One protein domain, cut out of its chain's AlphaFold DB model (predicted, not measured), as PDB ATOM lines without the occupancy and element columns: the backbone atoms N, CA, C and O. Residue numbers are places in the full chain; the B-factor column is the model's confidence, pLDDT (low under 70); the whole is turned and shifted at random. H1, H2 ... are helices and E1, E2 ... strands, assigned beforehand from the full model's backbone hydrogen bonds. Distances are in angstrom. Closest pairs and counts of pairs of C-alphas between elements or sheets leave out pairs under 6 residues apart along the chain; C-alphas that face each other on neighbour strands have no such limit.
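AT A GLANCE: This is residues 275 to 386 of the 439 residues of an uncharacterized protein of Chloroflexi bacterium (UniProt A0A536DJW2). A twisted four-strand sheet makes one end of the domain, with H3 over it and H2 and H4 gathered toward the other end; H1 and H5 lie at the outside. The 112 printed residues hold H1, H2, H3, H4, E1, E2, E3, E4 and H5 in that order, mixed helices and strands. The sheet E1 E2 E3 E4 is antiparallel, a meander, each strand the antiparallel neighbour of the one before. The whole is compact, radius of gyration of the C-alphas 13.9 A, spanning 43 by 32 by 30 A.

IN THESE COORDINATES: Find C-alpha 285 at (168.447, 133.577, 102.336); there H1 begins, residues 285 to 290. Next come H2, residues 299 to 310, 16.1 A long, H3, 322 to 327, and H4, 337 to 343. Then look for E1, 351 to 353, E2, 356 to 364, 20.7 A, E3, 367 to 372, 16.2 A, and E4, 377 to 380. H5, 383 to 386, ends at C-alpha 386, (152.203, 116.702, 108.743).

HOW THE PARTS SIT: Start at the sheet, only just strongly twisted, its C-alphas up to 4.2 A off the best plane; E2 bends by 64 degrees at residue 359. Its three hairpins show N 351 and O 361 at 2.9 A, N 371 and O 360 at 2.8 A, and N 370 and O 379 at 2.8 A. H3 is on the sheet at a height of 9.5 A, its closest C-alphas to E4 being Phe 322 and Thr 378, 6.9 A. H4 only grazes the sheet, and H3 and H4 only just touch, with 3 pairs of C-alphas within 8 A, the closest Phe 327 and Ser 339, 5.8 A. H2 is close to but not clearly touching H3, the closest C-alphas being Arg 308 and Gly 323, 6.6 A. H1 and H2 are only just apart, closest 8.4 A. H5 is not on the sheet. Each O i to N i+4 pair is within hydrogen-bond range in H1, H3 and H4, and 7 of 8 in H2; H5 is too short for one.

THE WHOLE: The C-alphas farthest apart are Ala 297 and Ala 374, 43.1 A. The printed part has no cut; the link from H2 to H3 is long. Residues 330 to 335 are under pLDDT 70.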
ATOM      1  N   VAL A 275     149.946 126.133 106.651       91.56
ATOM      2  CA  VAL A 275     149.670 124.866 107.319       91.56
ATOM      3  C   VAL A 275     148.543 125.054 108.323       91.56
ATOM      4  O   VAL A 275     148.717 125.751 109.322       91.56
ATOM      5  N   ASN A 276     147.413 124.385 108.092       89.19
ATOM      6  CA  ASN A 276     146.267 124.380 108.999       89.19
ATOM      7  C   ASN A 276     145.755 125.791 109.342       89.19
ATOM      8  O   ASN A 276     145.435 126.085 110.494       89.19
ATOM      9  N   GLY A 277     145.734 126.687 108.350       88.06
ATOM     10  CA  GLY A 277     145.302 128.080 108.504       88.06
ATOM     11  C   GLY A 277     146.364 129.036 109.060       88.06
ATOM     12  O   GLY A 277     146.156 130.252 109.025       88.06
ATOM     13  N   SER A 278     147.509 128.523 109.516       92.25
ATOM     14  CA  SER A 278     148.651 129.341 109.932       92.25
ATOM     15  C   SER A 278     149.573 129.683 108.770       92.25
ATOM     16  O   SER A 278     149.725 128.897 107.833       92.25
ATOM     17  N   LEU A 279     150.228 130.845 108.860       95.00
ATOM     18  CA  LEU A 279     151.295 131.243 107.942       95.00
ATOM     19  C   LEU A 279     152.648 131.277 108.664       95.00
ATOM     20  O   LEU A 279     152.950 132.180 109.446       95.00
ATOM     21  N   LEU A 280     153.480 130.285 108.366       95.69
ATOM     22  CA  LEU A 280     154.852 130.180 108.846       95.69
ATOM     23  C   LEU A 280     155.747 131.216 108.143       95.69
ATOM     24  O   LEU A 280     155.512 131.537 106.976       95.69
ATOM     25  N   PRO A 281     156.797 131.737 108.805       96.12
ATOM     26  CA  PRO A 281     157.734 132.643 108.151       96.12
ATOM     27  C   PRO A 281     158.433 131.952 106.968       96.12
ATOM     28  O   PRO A 281     158.711 130.750 107.033       96.12
ATOM     29  N   PRO A 282     158.760 132.681 105.893       95.12
ATOM     30  CA  PRO A 282     159.589 132.140 104.824       95.12
ATOM     31  C   PRO A 282     161.002 131.843 105.336       95.12
ATOM     32  O   PRO A 282     161.440 132.398 106.348       95.12
ATOM     33  N   SER A 283     161.728 130.972 104.634       93.62
ATOM     34  CA  SER A 283     163.169 130.841 104.862       93.62
ATOM     35  C   SER A 283     163.886 132.126 104.451       93.62
ATOM     36  O   SER A 283     163.571 132.686 103.402       93.62
ATOM     37  N   ASP A 284     164.871 132.547 105.234       96.19
ATOM     38  CA  ASP A 284     165.656 133.758 105.021       96.19
ATOM     39  C   ASP A 284     166.999 133.416 104.332       96.19
ATOM     40  O   ASP A 284     167.832 132.709 104.920       96.19
ATOM     41  N   PRO A 285     167.216 133.853 103.074       93.56
ATOM     42  CA  PRO A 285     168.447 133.577 102.336       93.56
ATOM     43  C   PRO A 285     169.700 134.185 102.970       93.56
ATOM     44  O   PRO A 285     170.755 133.550 102.915       93.56
ATOM     45  N   ASP A 286     169.587 135.365 103.581       95.50
ATOM     46  CA  ASP A 286     170.718 136.064 104.194       95.50
ATOM     47  C   ASP A 286     171.118 135.341 105.482       95.50
ATOM     48  O   ASP A 286     172.277 134.970 105.657       95.50
ATOM     49  N   MET A 287     170.137 134.961 106.309       95.88
ATOM     50  CA  MET A 287     170.384 134.119 107.487       95.88
ATOM     51  C   MET A 287     171.050 132.785 107.116       95.88
ATOM     52  O   MET A 287     171.944 132.298 107.817       95.88
ATOM     53  N   LYS A 288     170.638 132.171 105.999       90.88
ATOM     54  CA  LYS A 288     171.268 130.947 105.489       90.88
ATOM     55  C   LYS A 288     172.715 131.193 105.052       90.88
ATOM     56  O   LYS A 288     173.559 130.331 105.296       90.88
ATOM     57  N   ALA A 289     173.000 132.321 104.404       93.69
ATOM     58  CA  ALA A 289     174.349 132.694 103.984       93.69
ATOM     59  C   ALA A 289     175.272 132.973 105.183       93.69
ATOM     60  O   ALA A 289     176.436 132.569 105.161       93.69
ATOM     61  N   ASP A 290     174.723 133.573 106.239       95.75
ATOM     62  CA  ASP A 290     175.427 133.918 107.477       95.75
ATOM     63  C   ASP A 290     175.604 132.731 108.434       95.75
ATOM     64  O   ASP A 290     176.394 132.796 109.380       95.75
ATOM     65  N   THR A 291     174.898 131.619 108.198       95.81
ATOM     66  CA  THR A 291     175.011 130.417 109.029       95.81
ATOM     67  C   THR A 291     176.446 129.863 108.975       95.81
ATOM     68  O   THR A 291     176.938 129.523 107.891       95.81
ATOM     69  N   PRO A 292     177.127 129.689 110.127       96.31
ATOM     70  CA  PRO A 292     178.481 129.147 110.172       96.31
ATOM     71  C   PRO A 292     178.617 127.801 109.452       96.31
ATOM     72  O   PRO A 292     177.792 126.896 109.601       96.31
ATOM     73  N   ARG A 293     179.698 127.643 108.682       92.94
ATOM     74  CA  ARG A 293     179.964 126.414 107.924       92.94
ATOM     75  C   ARG A 293     180.485 125.323 108.851       92.94
ATOM     76  O   ARG A 293     181.471 125.528 109.543       92.94
ATOM     77  N   VAL A 294     179.898 124.130 108.783       90.00
ATOM     78  CA  VAL A 294     180.288 122.976 109.623       90.00
ATOM     79  C   VAL A 294     181.781 122.625 109.499       90.00
ATOM     80  O   VAL A 294     182.386 122.148 110.452       90.00
ATOM     81  N   SER A 295     182.397 122.887 108.343       91.75
ATOM     82  CA  SER A 295     183.817 122.626 108.088       91.75
ATOM     83  C   SER A 295     184.778 123.706 108.605       91.75
ATOM     84  O   SER A 295     185.991 123.531 108.489       91.75
ATOM     85  N   SER A 296     184.286 124.831 109.136       92.88
ATOM     86  CA  SER A 296     185.152 125.921 109.591       92.88
ATOM     87  C   SER A 296     185.803 125.611 110.942       92.88
ATOM     88  O   SER A 296     185.173 125.055 111.845       92.88
ATOM     89  N   ALA A 297     187.048 126.056 111.133       93.31
ATOM     90  CA  ALA A 297     187.679 126.043 112.450       93.31
ATOM     91  C   ALA A 297     186.829 126.837 113.460       93.31
ATOM     92  O   ALA A 297     186.305 127.901 113.133       93.31
ATOM     93  N   GLY A 298     186.656 126.308 114.674       92.50
ATOM     94  CA  GLY A 298     185.825 126.946 115.702       92.50
ATOM     95  C   GLY A 298     184.317 126.919 115.428       92.50
ATOM     96  O   GLY A 298     183.581 127.638 116.098       92.50
ATOM     97  N   TYR A 299     183.836 126.090 114.486       92.69
ATOM     98  CA  TYR A 299     182.408 125.982 114.156       92.69
ATOM     99  C   TYR A 299     181.517 125.898 115.401       92.69
ATOM    100  O   TYR A 299     180.551 126.645 115.497       92.69
ATOM    101  N   GLY A 300     181.871 125.049 116.375       91.06
ATOM    102  CA  GLY A 300     181.057 124.811 117.569       91.06
ATOM    103  C   GLY A 300     180.754 126.067 118.395       91.06
ATOM    104  O   GLY A 300     179.624 126.235 118.840       91.06
ATOM    105  N   SER A 301     181.716 126.977 118.575       92.12
ATOM    106  CA  SER A 301     181.458 128.244 119.274       92.12
ATOM    107  C   SER A 301     180.719 129.237 118.379       92.12
ATOM    108  O   SER A 301     179.761 129.863 118.829       92.12
ATOM    109  N   ALA A 302     181.108 129.331 117.104       95.56
ATOM    110  CA  ALA A 302     180.498 130.249 116.146       95.56
ATOM    111  C   ALA A 302     179.002 129.968 115.930       95.56
ATOM    112  O   ALA A 302     178.199 130.897 115.915       95.56
ATOM    113  N   ILE A 303     178.601 128.697 115.808       95.62
ATOM    114  CA  ILE A 303     177.195 128.330 115.598       95.62
ATOM    115  C   ILE A 303     176.336 128.588 116.837       95.62
ATOM    116  O   ILE A 303     175.187 129.004 116.711       95.62
ATOM    117  N   VAL A 304     176.882 128.386 118.037       93.75
ATOM    118  CA  VAL A 304     176.166 128.686 119.282       93.75
ATOM    119  C   VAL A 304     175.932 130.187 119.409       93.75
ATOM    120  O   VAL A 304     174.834 130.595 119.784       93.75
ATOM    121  N   GLU A 305     176.932 131.001 119.065       95.12
ATOM    122  CA  GLU A 305     176.785 132.456 119.070       95.12
ATOM    123  C   GLU A 305     175.781 132.922 118.013       95.12
ATOM    124  O   GLU A 305     174.855 133.659 118.336       95.12
ATOM    125  N   PHE A 306     175.871 132.387 116.792       97.25
ATOM    126  CA  PHE A 306     174.897 132.647 115.732       97.25
ATOM    127  C   PHE A 306     173.458 132.363 116.185       97.25
ATOM    128  O   PHE A 306     172.569 133.187 115.970       97.25
ATOM    129  N   VAL A 307     173.215 131.233 116.859       96.81
ATOM    130  CA  VAL A 307     171.894 130.913 117.417       96.81
ATOM    131  C   VAL A 307     171.472 131.943 118.467       96.81
ATOM    132  O   VAL A 307     170.345 132.424 118.415       96.81
ATOM    133  N   ARG A 308     172.351 132.314 119.407       95.69
ATOM    134  CA  ARG A 308     172.025 133.311 120.445       95.69
ATOM    135  C   ARG A 308     171.658 134.669 119.855       95.69
ATOM    136  O   ARG A 308     170.742 135.306 120.363       95.69
ATOM    137  N   SER A 309     172.333 135.090 118.787       97.06
ATOM    138  CA  SER A 309     172.039 136.358 118.115       97.06
ATOM    139  C   SER A 309     170.731 136.332 117.318       97.06
ATOM    140  O   SER A 309     170.114 137.377 117.142       97.06
ATOM    141  N   ASN A 310     170.293 135.158 116.844       98.06
ATOM    142  CA  ASN A 310     169.165 135.037 115.911       98.06
ATOM    143  C   ASN A 310     167.897 134.407 116.509       98.06
ATOM    144  O   ASN A 310     166.862 134.383 115.844       98.06
ATOM    145  N   VAL A 311     167.939 133.891 117.739       98.00
ATOM    146  CA  VAL A 311     166.818 133.174 118.373       98.00
ATOM    147  C   VAL A 311     166.448 133.862 119.692       98.00
ATOM    148  O   VAL A 311     166.951 133.485 120.754       98.00
ATOM    149  N   PRO A 312     165.602 134.906 119.646       97.94
ATOM    150  CA  PRO A 312     165.393 135.785 120.787       97.94
ATOM    151  C   PRO A 312     164.440 135.194 121.834       97.94
ATOM    152  O   PRO A 312     163.536 134.418 121.530       97.94
ATOM    153  N   ASP A 313     164.588 135.628 123.087       98.31
ATOM    154  CA  ASP A 313     163.617 135.342 124.155       98.31
ATOM    155  C   ASP A 313     162.490 136.385 124.246       98.31
ATOM    156  O   ASP A 313     161.496 136.160 124.939       98.31
ATOM    157  N   SER A 314     162.604 137.491 123.506       97.88
ATOM    158  CA  SER A 314     161.583 138.533 123.392       97.88
ATOM    159  C   SER A 314     161.385 138.980 121.945       97.88
ATOM    160  O   SER A 314     162.366 139.209 121.241       97.88
ATOM    161  N   PHE A 315     160.140 139.166 121.512       97.81
ATOM    162  CA  PHE A 315     159.805 139.627 120.161       97.81
ATOM    163  C   PHE A 315     158.499 140.429 120.180       97.81
ATOM    164  O   PHE A 315     157.523 139.976 120.773       97.81
ATOM    165  N   ASP A 316     158.468 141.617 119.568       95.62
ATOM    166  CA  ASP A 316     157.289 142.503 119.521       95.62
ATOM    167  C   ASP A 316     156.579 142.681 120.877       95.62
ATOM    168  O   ASP A 316     155.355 142.554 120.984       95.62
ATOM    169  N   GLY A 317     157.358 142.911 121.940       95.06
ATOM    170  CA  GLY A 317     156.855 143.080 123.310       95.06
ATOM    171  C   GLY A 317     156.395 141.792 124.009       95.06
ATOM    172  O   GLY A 317     155.969 141.852 125.159       95.06
ATOM    173  N   LEU A 318     156.491 140.629 123.358       96.88
ATOM    174  CA  LEU A 318     156.149 139.323 123.925       96.88
ATOM    175  C   LEU A 318     157.393 138.593 124.427       96.88
ATOM    176  O   LEU A 318     158.424 138.585 123.759       96.88
ATOM    177  N   ALA A 319     157.275 137.902 125.559       97.56
ATOM    178  CA  ALA A 319     158.306 137.005 126.077       97.56
ATOM    179  C   ALA A 319     158.225 135.624 125.398       97.56
ATOM    180  O   ALA A 319     157.779 134.648 125.999       97.56
ATOM    181  N   VAL A 320     158.632 135.550 124.128       98.12
ATOM    182  CA  VAL A 320     158.522 134.333 123.301       98.12
ATOM    183  C   VAL A 320     159.432 133.186 123.749       98.12
ATOM    184  O   VAL A 320     159.187 132.039 123.400       98.12
ATOM    185  N   ALA A 321     160.480 133.447 124.530       97.69
ATOM    186  CA  ALA A 321     161.346 132.419 125.112       97.69
ATOM    187  C   ALA A 321     161.925 131.385 124.105       97.69
ATOM    188  O   ALA A 321     162.115 130.216 124.471       97.69
ATOM    189  N   PHE A 322     162.165 131.756 122.834       97.94
ATOM    190  CA  PHE A 322     162.674 130.815 121.825       97.94
ATOM    191  C   PHE A 322     164.105 130.373 122.137       97.94
ATOM    192  O   PHE A 322     164.382 129.172 122.115       97.94
ATOM    193  N   GLY A 323     164.993 131.297 122.510       96.31
ATOM    194  CA  GLY A 323     166.386 130.990 122.850       96.31
ATOM    195  C   GLY A 323     166.485 130.052 124.054       96.31
ATOM    196  O   GLY A 323     167.117 128.992 123.994       96.31
ATOM    197  N   ARG A 324     165.761 130.365 125.132       93.94
ATOM    198  CA  ARG A 324     165.634 129.507 126.314       93.94
ATOM    199  C   ARG A 324     165.075 128.135 125.953       93.94
ATOM    200  O   ARG A 324     165.563 127.124 126.457       93.94
ATOM    201  N   SER A 325     164.066 128.078 125.086       93.31
ATOM    202  CA  SER A 325     163.469 126.817 124.636       93.31
ATOM    203  C   SER A 325     164.438 125.978 123.805       93.31
ATOM    204  O   SER A 325     164.459 124.755 123.977       93.31
ATOM    205  N   PHE A 326     165.261 126.622 122.973       94.31
ATOM    206  CA  PHE A 326     166.301 125.999 122.158       94.31
ATOM    207  C   PHE A 326     167.376 125.360 123.037       94.31
ATOM    208  O   PHE A 326     167.615 124.153 122.959       94.31
ATOM    209  N   PHE A 327     167.982 126.133 123.943       91.50
ATOM    210  CA  PHE A 327     169.104 125.676 124.773       91.50
ATOM    211  C   PHE A 327     168.697 124.803 125.967       91.50
ATOM    212  O   PHE A 327     169.554 124.208 126.618       91.50
ATOM    213  N   ARG A 328     167.396 124.644 126.236       86.31
ATOM    214  CA  ARG A 328     166.873 123.809 127.333       86.31
ATOM    215  C   ARG A 328     167.391 122.367 127.322       86.31
ATOM    216  O   ARG A 328     167.505 121.772 128.390       86.31
ATOM    217  N   LEU A 329     167.692 121.791 126.155       74.19
ATOM    218  CA  LEU A 329     168.226 120.425 126.061       74.19
ATOM    219  C   LEU A 329     169.677 120.316 126.520       74.19
ATOM    220  O   LEU A 329     170.008 119.351 127.209       74.19
ATOM    221  N   GLY A 330     170.490 121.327 126.212       67.81
ATOM    222  CA  GLY A 330     171.850 121.471 126.726       67.81
ATOM    223  C   GLY A 330     171.920 122.019 128.154       67.81
ATOM    224  O   GLY A 330     172.994 122.029 128.740       67.81
ATOM    225  N   ALA A 331     170.806 122.463 128.751       62.09
ATOM    226  CA  ALA A 331     170.807 122.984 130.117       62.09
ATOM    227  C   ALA A 331     171.255 121.899 131.112       62.09
ATOM    228  O   ALA A 331     170.567 120.884 131.273       62.09
ATOM    229  N   GLY A 332     172.401 122.139 131.760       56.38
ATOM    230  CA  GLY A 332     173.070 121.208 132.678       56.38
ATOM    231  C   GLY A 332     174.109 120.282 132.029       56.38
ATOM    232  O   GLY A 332     174.681 119.459 132.733       56.38
ATOM    233  N   ALA A 333     174.355 120.400 130.721       58.19
ATOM    234  CA  ALA A 333     175.402 119.683 129.998       58.19
ATOM    235  C   ALA A 333     176.433 120.674 129.433       58.19
ATOM    236  O   ALA A 333     176.058 121.726 128.918       58.19
ATOM    237  N   ASP A 334     177.719 120.312 129.425       61.03
ATOM    238  CA  ASP A 334     178.804 121.137 128.857       61.03
ATOM    239  C   ASP A 334     178.787 121.205 127.312       61.03
ATOM    240  O   ASP A 334     179.741 121.661 126.684       61.03
ATOM    241  N   ASN A 335     177.706 120.744 126.668       69.94
ATOM    242  CA  ASN A 335     177.598 120.661 125.216       69.94
ATOM    243  C   ASN A 335     176.301 121.312 124.684       69.94
ATOM    244  O   ASN A 335     175.296 120.622 124.485       69.94
ATOM    245  N   PRO A 336     176.308 122.626 124.387       74.19
ATOM    246  CA  PRO A 336     175.170 123.314 123.768       74.19
ATOM    247  C   PRO A 336     174.838 122.809 122.351       74.19
ATOM    248  O   PRO A 336     173.765 123.125 121.833       74.19
ATOM    249  N   LEU A 337     175.707 122.005 121.724       85.00
ATOM    250  CA  LEU A 337     175.486 121.474 120.375       85.00
ATOM    251  C   LEU A 337     174.384 120.410 120.326       85.00
ATOM    252  O   LEU A 337     173.804 120.199 119.265       85.00
ATOM    253  N   ILE A 338     174.003 119.807 121.459       85.88
ATOM    254  CA  ILE A 338     172.879 118.857 121.484       85.88
ATOM    255  C   ILE A 338     171.559 119.513 121.050       85.88
ATOM    256  O   ILE A 338     170.705 118.873 120.440       85.88
ATOM    257  N   SER A 339     171.392 120.813 121.308       89.88
ATOM    258  CA  SER A 339     170.228 121.565 120.840       89.88
ATOM    259  C   SER A 339     170.225 121.741 119.316       89.88
ATOM    260  O   SER A 339     169.154 121.721 118.707       89.88
ATOM    261  N   LEU A 340     171.403 121.853 118.691       91.69
ATOM    262  CA  LEU A 340     171.550 121.913 117.231       91.69
ATOM    263  C   LEU A 340     171.254 120.572 116.564       91.69
ATOM    264  O   LEU A 340     170.728 120.559 115.453       91.69
ATOM    265  N   GLU A 341     171.531 119.446 117.224       90.44
ATOM    266  CA  GLU A 341     171.115 118.136 116.710       90.44
ATOM    267  C   GLU A 341     169.589 118.044 116.575       90.44
ATOM    268  O   GLU A 341     169.089 117.493 115.596       90.44
ATOM    269  N   VAL A 342     168.854 118.630 117.528       92.31
ATOM    270  CA  VAL A 342     167.388 118.578 117.580       92.31
ATOM    271  C   VAL A 342     166.727 119.577 116.640       92.31
ATOM    272  O   VAL A 342     165.882 119.198 115.833       92.31
ATOM    273  N   TRP A 343     167.108 120.848 116.721       95.12
ATOM    274  CA  TRP A 343     166.453 121.914 115.960       95.12
ATOM    275  C   TRP A 343     167.162 122.229 114.641       95.12
ATOM    276  O   TRP A 343     166.513 122.573 113.652       95.12
ATOM    277  N   GLY A 344     168.486 122.080 114.603       94.88
ATOM    278  CA  GLY A 344     169.341 122.666 113.570       94.88
ATOM    279  C   GLY A 344     169.518 124.176 113.737       94.88
ATOM    280  O   GLY A 344     169.114 124.756 114.746       94.88
ATOM    281  N   ALA A 345     170.149 124.809 112.751       95.88
ATOM    282  CA  ALA A 345     170.289 126.263 112.715       95.88
ATOM    283  C   ALA A 345     168.924 126.945 112.474       95.88
ATOM    284  O   ALA A 345     168.066 126.350 111.806       95.88
ATOM    285  N   PRO A 346     168.699 128.170 112.992       97.62
ATOM    286  CA  PRO A 346     167.558 128.978 112.578       97.62
ATOM    287  C   PRO A 346     167.665 129.282 111.080       97.62
ATOM    288  O   PRO A 346     168.756 129.501 110.559       97.62
ATOM    289  N   ILE A 347     166.527 129.252 110.391       97.19
ATOM    290  CA  ILE A 347     166.428 129.533 108.950       97.19
ATOM    291  C   ILE A 347     165.441 130.661 108.648       97.19
ATOM    292  O   ILE A 347     165.147 130.916 107.487       97.19
ATOM    293  N   SER A 348     164.878 131.292 109.678       97.81
ATOM    294  CA  SER A 348     164.041 132.478 109.553       97.81
ATOM    295  C   SER A 348     164.194 133.371 110.787       97.81
ATOM    296  O   SER A 348     164.435 132.858 111.892       97.81
ATOM    297  N   PRO A 349     163.945 134.684 110.666       97.62
ATOM    298  CA  PRO A 349     163.608 135.500 111.825       97.62
ATOM    299  C   PRO A 349     162.264 135.044 112.432       97.62
ATOM    300  O   PRO A 349     161.472 134.364 111.758       97.62
ATOM    301  N   PRO A 350     161.982 135.391 113.701       97.88
ATOM    302  CA  PRO A 350     160.648 135.237 114.268       97.88
ATOM    303  C   PRO A 350     159.630 136.124 113.533       97.88
ATOM    304  O   PRO A 350     159.953 137.222 113.077       97.88
ATOM    305  N   ARG A 351     158.387 135.653 113.415       97.62
ATOM    306  CA  ARG A 351     157.287 136.396 112.783       97.62
ATOM    307  C   ARG A 351     155.957 136.088 113.469       97.62
ATOM    308  O   ARG A 351     155.686 134.929 113.778       97.62
ATOM    309  N   ARG A 352     155.116 137.109 113.670       96.88
ATOM    310  CA  ARG A 352     153.705 136.924 114.056       96.88
ATOM    311  C   ARG A 352     152.908 136.292 112.921       96.88
ATOM    312  O   ARG A 352     153.080 136.681 111.767       96.88
ATOM    313  N   ASP A 353     152.009 135.376 113.250       96.31
ATOM    314  CA  ASP A 353     151.060 134.850 112.274       96.31
ATOM    315  C   ASP A 353     150.060 135.952 111.869       96.31
ATOM    316  O   ASP A 353     149.356 136.485 112.733       96.31
ATOM    317  N   PRO A 354     149.960 136.323 110.579       93.75
ATOM    318  CA  PRO A 354     148.984 137.307 110.128       93.75
ATOM    319  C   PRO A 354     147.529 136.852 110.282       93.75
ATOM    320  O   PRO A 354     146.651 137.708 110.348       93.75
ATOM    321  N   SER A 355     147.256 135.541 110.328       91.56
ATOM    322  CA  SER A 355     145.898 135.024 110.556       91.56
ATOM    323  C   SER A 355     145.547 134.911 112.043       91.56
ATOM    324  O   SER A 355     144.367 134.843 112.387       91.56
ATOM    325  N   ASN A 356     146.546 134.944 112.933       92.69
ATOM    326  CA  ASN A 356     146.353 134.924 114.378       92.69
ATOM    327  C   ASN A 356     147.501 135.634 115.109       92.69
ATOM    328  O   ASN A 356     148.531 135.040 115.421       92.69
ATOM    329  N   SER A 357     147.295 136.899 115.471       90.12
ATOM    330  CA  SER A 357     148.339 137.721 116.093       90.12
ATOM    331  C   SER A 357     148.812 137.227 117.467       90.12
ATOM    332  O   SER A 357     149.855 137.692 117.930       90.12
ATOM    333  N   ASN A 358     148.110 136.281 118.107       94.44
ATOM    334  CA  ASN A 358     148.580 135.628 119.333       94.44
ATOM    335  C   ASN A 358     149.731 134.648 119.081       94.44
ATOM    336  O   ASN A 358     150.425 134.285 120.030       94.44
ATOM    337  N   PHE A 359     149.936 134.216 117.838       97.56
ATOM    338  CA  PHE A 359     150.950 133.233 117.490       97.56
ATOM    339  C   PHE A 359     152.201 133.906 116.933       97.56
ATOM    340  O   PHE A 359     152.134 134.794 116.081       97.56
ATOM    341  N   VAL A 360     153.362 133.462 117.409       98.50
ATOM    342  CA  VAL A 360     154.670 133.808 116.842       98.50
ATOM    343  C   VAL A 360     155.377 132.520 116.463       98.50
ATOM    344  O   VAL A 360     155.428 131.579 117.256       98.50
ATOM    345  N   TYR A 361     155.958 132.490 115.270       98.44
ATOM    346  CA  TYR A 361     156.699 131.347 114.762       98.44
ATOM    347  C   TYR A 361     158.149 131.705 114.461       98.44
ATOM    348  O   TYR A 361     158.435 132.808 113.997       98.44
ATOM    349  N   GLN A 362     159.050 130.745 114.649       98.56
ATOM    350  CA  GLN A 362     160.408 130.791 114.110       98.56
ATOM    351  C   GLN A 362     160.802 129.418 113.561       98.56
ATOM    352  O   GLN A 362     160.550 128.390 114.198       98.56
ATOM    353  N   ARG A 363     161.403 129.392 112.365       98.06
ATOM    354  CA  ARG A 363     161.808 128.158 111.683       98.06
ATOM    355  C   ARG A 363     163.272 127.831 111.929       98.06
ATOM    356  O   ARG A 363     164.140 128.700 111.934       98.06
ATOM    357  N   PHE A 364     163.525 126.535 112.029       97.44
ATOM    358  CA  PHE A 364     164.838 125.912 112.113       97.44
ATOM    359  C   PHE A 364     164.925 124.801 111.065       97.44
ATOM    360  O   PHE A 364     163.908 124.391 110.515       97.44
ATOM    361  N   GLN A 365     166.110 124.259 110.794       96.19
ATOM    362  CA  GLN A 365     166.263 123.208 109.772       96.19
ATOM    363  C   GLN A 365     165.373 121.969 110.018       96.19
ATOM    364  O   GLN A 365     164.942 121.317 109.068       96.19
ATOM    365  N   ARG A 366     165.077 121.635 111.283       96.44
ATOM    366  CA  ARG A 366     164.375 120.394 111.671       96.44
ATOM    367  C   ARG A 366     163.024 120.600 112.350       96.44
ATOM    368  O   ARG A 366     162.372 119.622 112.715       96.44
ATOM    369  N   GLY A 367     162.598 121.844 112.553       96.25
ATOM    370  CA  GLY A 367     161.359 122.123 113.268       96.25
ATOM    371  C   GLY A 367     160.993 123.597 113.315       96.25
ATOM    372  O   GLY A 367     161.749 124.469 112.896       96.25
ATOM    373  N   VAL A 368     159.809 123.866 113.852       97.62
ATOM    374  CA  VAL A 368     159.267 125.216 114.013       97.62
ATOM    375  C   VAL A 368     158.910 125.412 115.469       97.62
ATOM    376  O   VAL A 368     158.164 124.603 116.025       97.62
ATOM    377  N   MET A 369     159.424 126.471 116.084       97.75
ATOM    378  CA  MET A 369     158.918 126.913 117.377       97.75
ATOM    379  C   MET A 369     157.690 127.784 117.174       97.75
ATOM    380  O   MET A 369     157.658 128.630 116.284       97.75
ATOM    381  N   HIS A 370     156.701 127.557 118.023       97.50
ATOM    382  CA  HIS A 370     155.440 128.264 118.101       97.50
ATOM    383  C   HIS A 370     155.284 128.792 119.524       97.50
ATOM    384  O   HIS A 370     155.264 128.002 120.470       97.50
ATOM    385  N   PHE A 371     155.179 130.107 119.660       98.38
ATOM    386  CA  PHE A 371     154.740 130.770 120.878       98.38
ATOM    387  C   PHE A 371     153.266 131.142 120.758       98.38
ATOM    388  O   PHE A 371     152.883 131.787 119.785       98.38
ATOM    389  N   ASP A 372     152.481 130.793 121.774       97.69
ATOM    390  CA  ASP A 372     151.085 131.195 121.921       97.69
ATOM    391  C   ASP A 372     150.942 132.196 123.074       97.69
ATOM    392  O   ASP A 372     151.163 131.856 124.239       97.69
ATOM    393  N   ALA A 373     150.547 133.429 122.753       96.69
ATOM    394  CA  ALA A 373     150.365 134.510 123.716       96.69
ATOM    395  C   ALA A 373     149.223 134.260 124.714       96.69
ATOM    396  O   ALA A 373     149.277 134.794 125.821       96.69
ATOM    397  N   ALA A 374     148.219 133.449 124.364       95.44
ATOM    398  CA  ALA A 374     147.107 133.150 125.265       95.44
ATOM    399  C   ALA A 374     147.552 132.257 126.432       95.44
ATOM    400  O   ALA A 374     147.125 132.454 127.569       95.44
ATOM    401  N   SER A 375     148.434 131.291 126.162       96.44
ATOM    402  CA  SER A 375     149.000 130.407 127.186       96.44
ATOM    403  C   SER A 375     150.359 130.869 127.722       96.44
ATOM    404  O   SER A 375     150.796 130.394 128.772       96.44
ATOM    405  N   GLY A 376     151.046 131.768 127.012       95.69
ATOM    406  CA  GLY A 376     152.415 132.189 127.308       95.69
ATOM    407  C   GLY A 376     153.451 131.082 127.084       95.69
ATOM    408  O   GLY A 376     154.512 131.098 127.712       95.69
ATOM    409  N   ARG A 377     153.145 130.078 126.251       95.81
ATOM    410  CA  ARG A 377     153.976 128.876 126.083       95.81
ATOM    411  C   ARG A 377     154.618 128.815 124.707       95.81
ATOM    412  O   ARG A 377     153.956 129.014 123.694       95.81
ATOM    413  N   THR A 378     155.884 128.404 124.702       97.00
ATOM    414  CA  THR A 378     156.626 128.026 123.496       97.00
ATOM    415  C   THR A 378     156.750 126.520 123.379       97.00
ATOM    416  O   THR A 378     157.137 125.830 124.327       97.00
ATOM    417  N   GLN A 379     156.449 126.009 122.192       94.25
ATOM    418  CA  GLN A 379     156.494 124.589 121.869       94.25
ATOM    419  C   GLN A 379     156.891 124.353 120.411       94.25
ATOM    420  O   GLN A 379     156.765 125.235 119.569       94.25
ATOM    421  N   GLY A 380     157.373 123.150 120.106       94.56
ATOM    422  CA  GLY A 380     157.601 122.732 118.725       94.56
ATOM    423  C   GLY A 380     156.304 122.305 118.051       94.56
ATOM    424  O   GLY A 380     155.553 121.523 118.645       94.56
ATOM    425  N   LEU A 381     156.074 122.761 116.820       95.38
ATOM    426  CA  LEU A 381     155.011 122.222 115.973       95.38
ATOM    427  C   LEU A 381     155.220 120.724 115.727       95.38
ATOM    428  O   LEU A 381     156.351 120.240 115.652       95.38
ATOM    429  N   LEU A 382     154.111 120.001 115.562       96.06
ATOM    430  CA  LEU A 382     154.097 118.580 115.211       96.06
ATOM    431  C   LEU A 382     154.375 118.410 113.706       96.06
ATOM    432  O   LEU A 382     153.554 117.924 112.936       96.06
ATOM    433  N   LEU A 383     155.524 118.916 113.256       95.94
ATOM    434  CA  LEU A 383     155.855 119.033 111.836       95.94
ATOM    435  C   LEU A 383     155.913 117.669 111.133       95.94
ATOM    436  O   LEU A 383     155.508 117.527 109.982       95.94
ATOM    437  N   ALA A 384     156.411 116.657 111.833       97.94
ATOM    438  CA  ALA A 384     156.546 115.312 111.301       97.94
ATOM    439  C   ALA A 384     155.196 114.569 111.222       97.94
ATOM    440  O   ALA A 384     155.030 113.735 110.330       97.94
ATOM    441  N   ASP A 385     154.197 114.941 112.037       97.00
ATOM    442  CA  ASP A 385     152.805 114.503 111.835       97.00
ATOM    443  C   ASP A 385     152.252 114.995 110.491       97.00
ATOM    444  O   ASP A 385     151.594 114.231 109.782       97.00
ATOM    445  N   TYR A 386     152.581 116.224 110.075       97.19
ATOM    446  CA  TYR A 386     152.203 116.702 108.743       97.19
ATOM    447  C   TYR A 386     152.903 115.919 107.628       97.19
ATOM    448  O   TYR A 386     152.255 115.571 106.645       97.19
TER     449      TYR A 386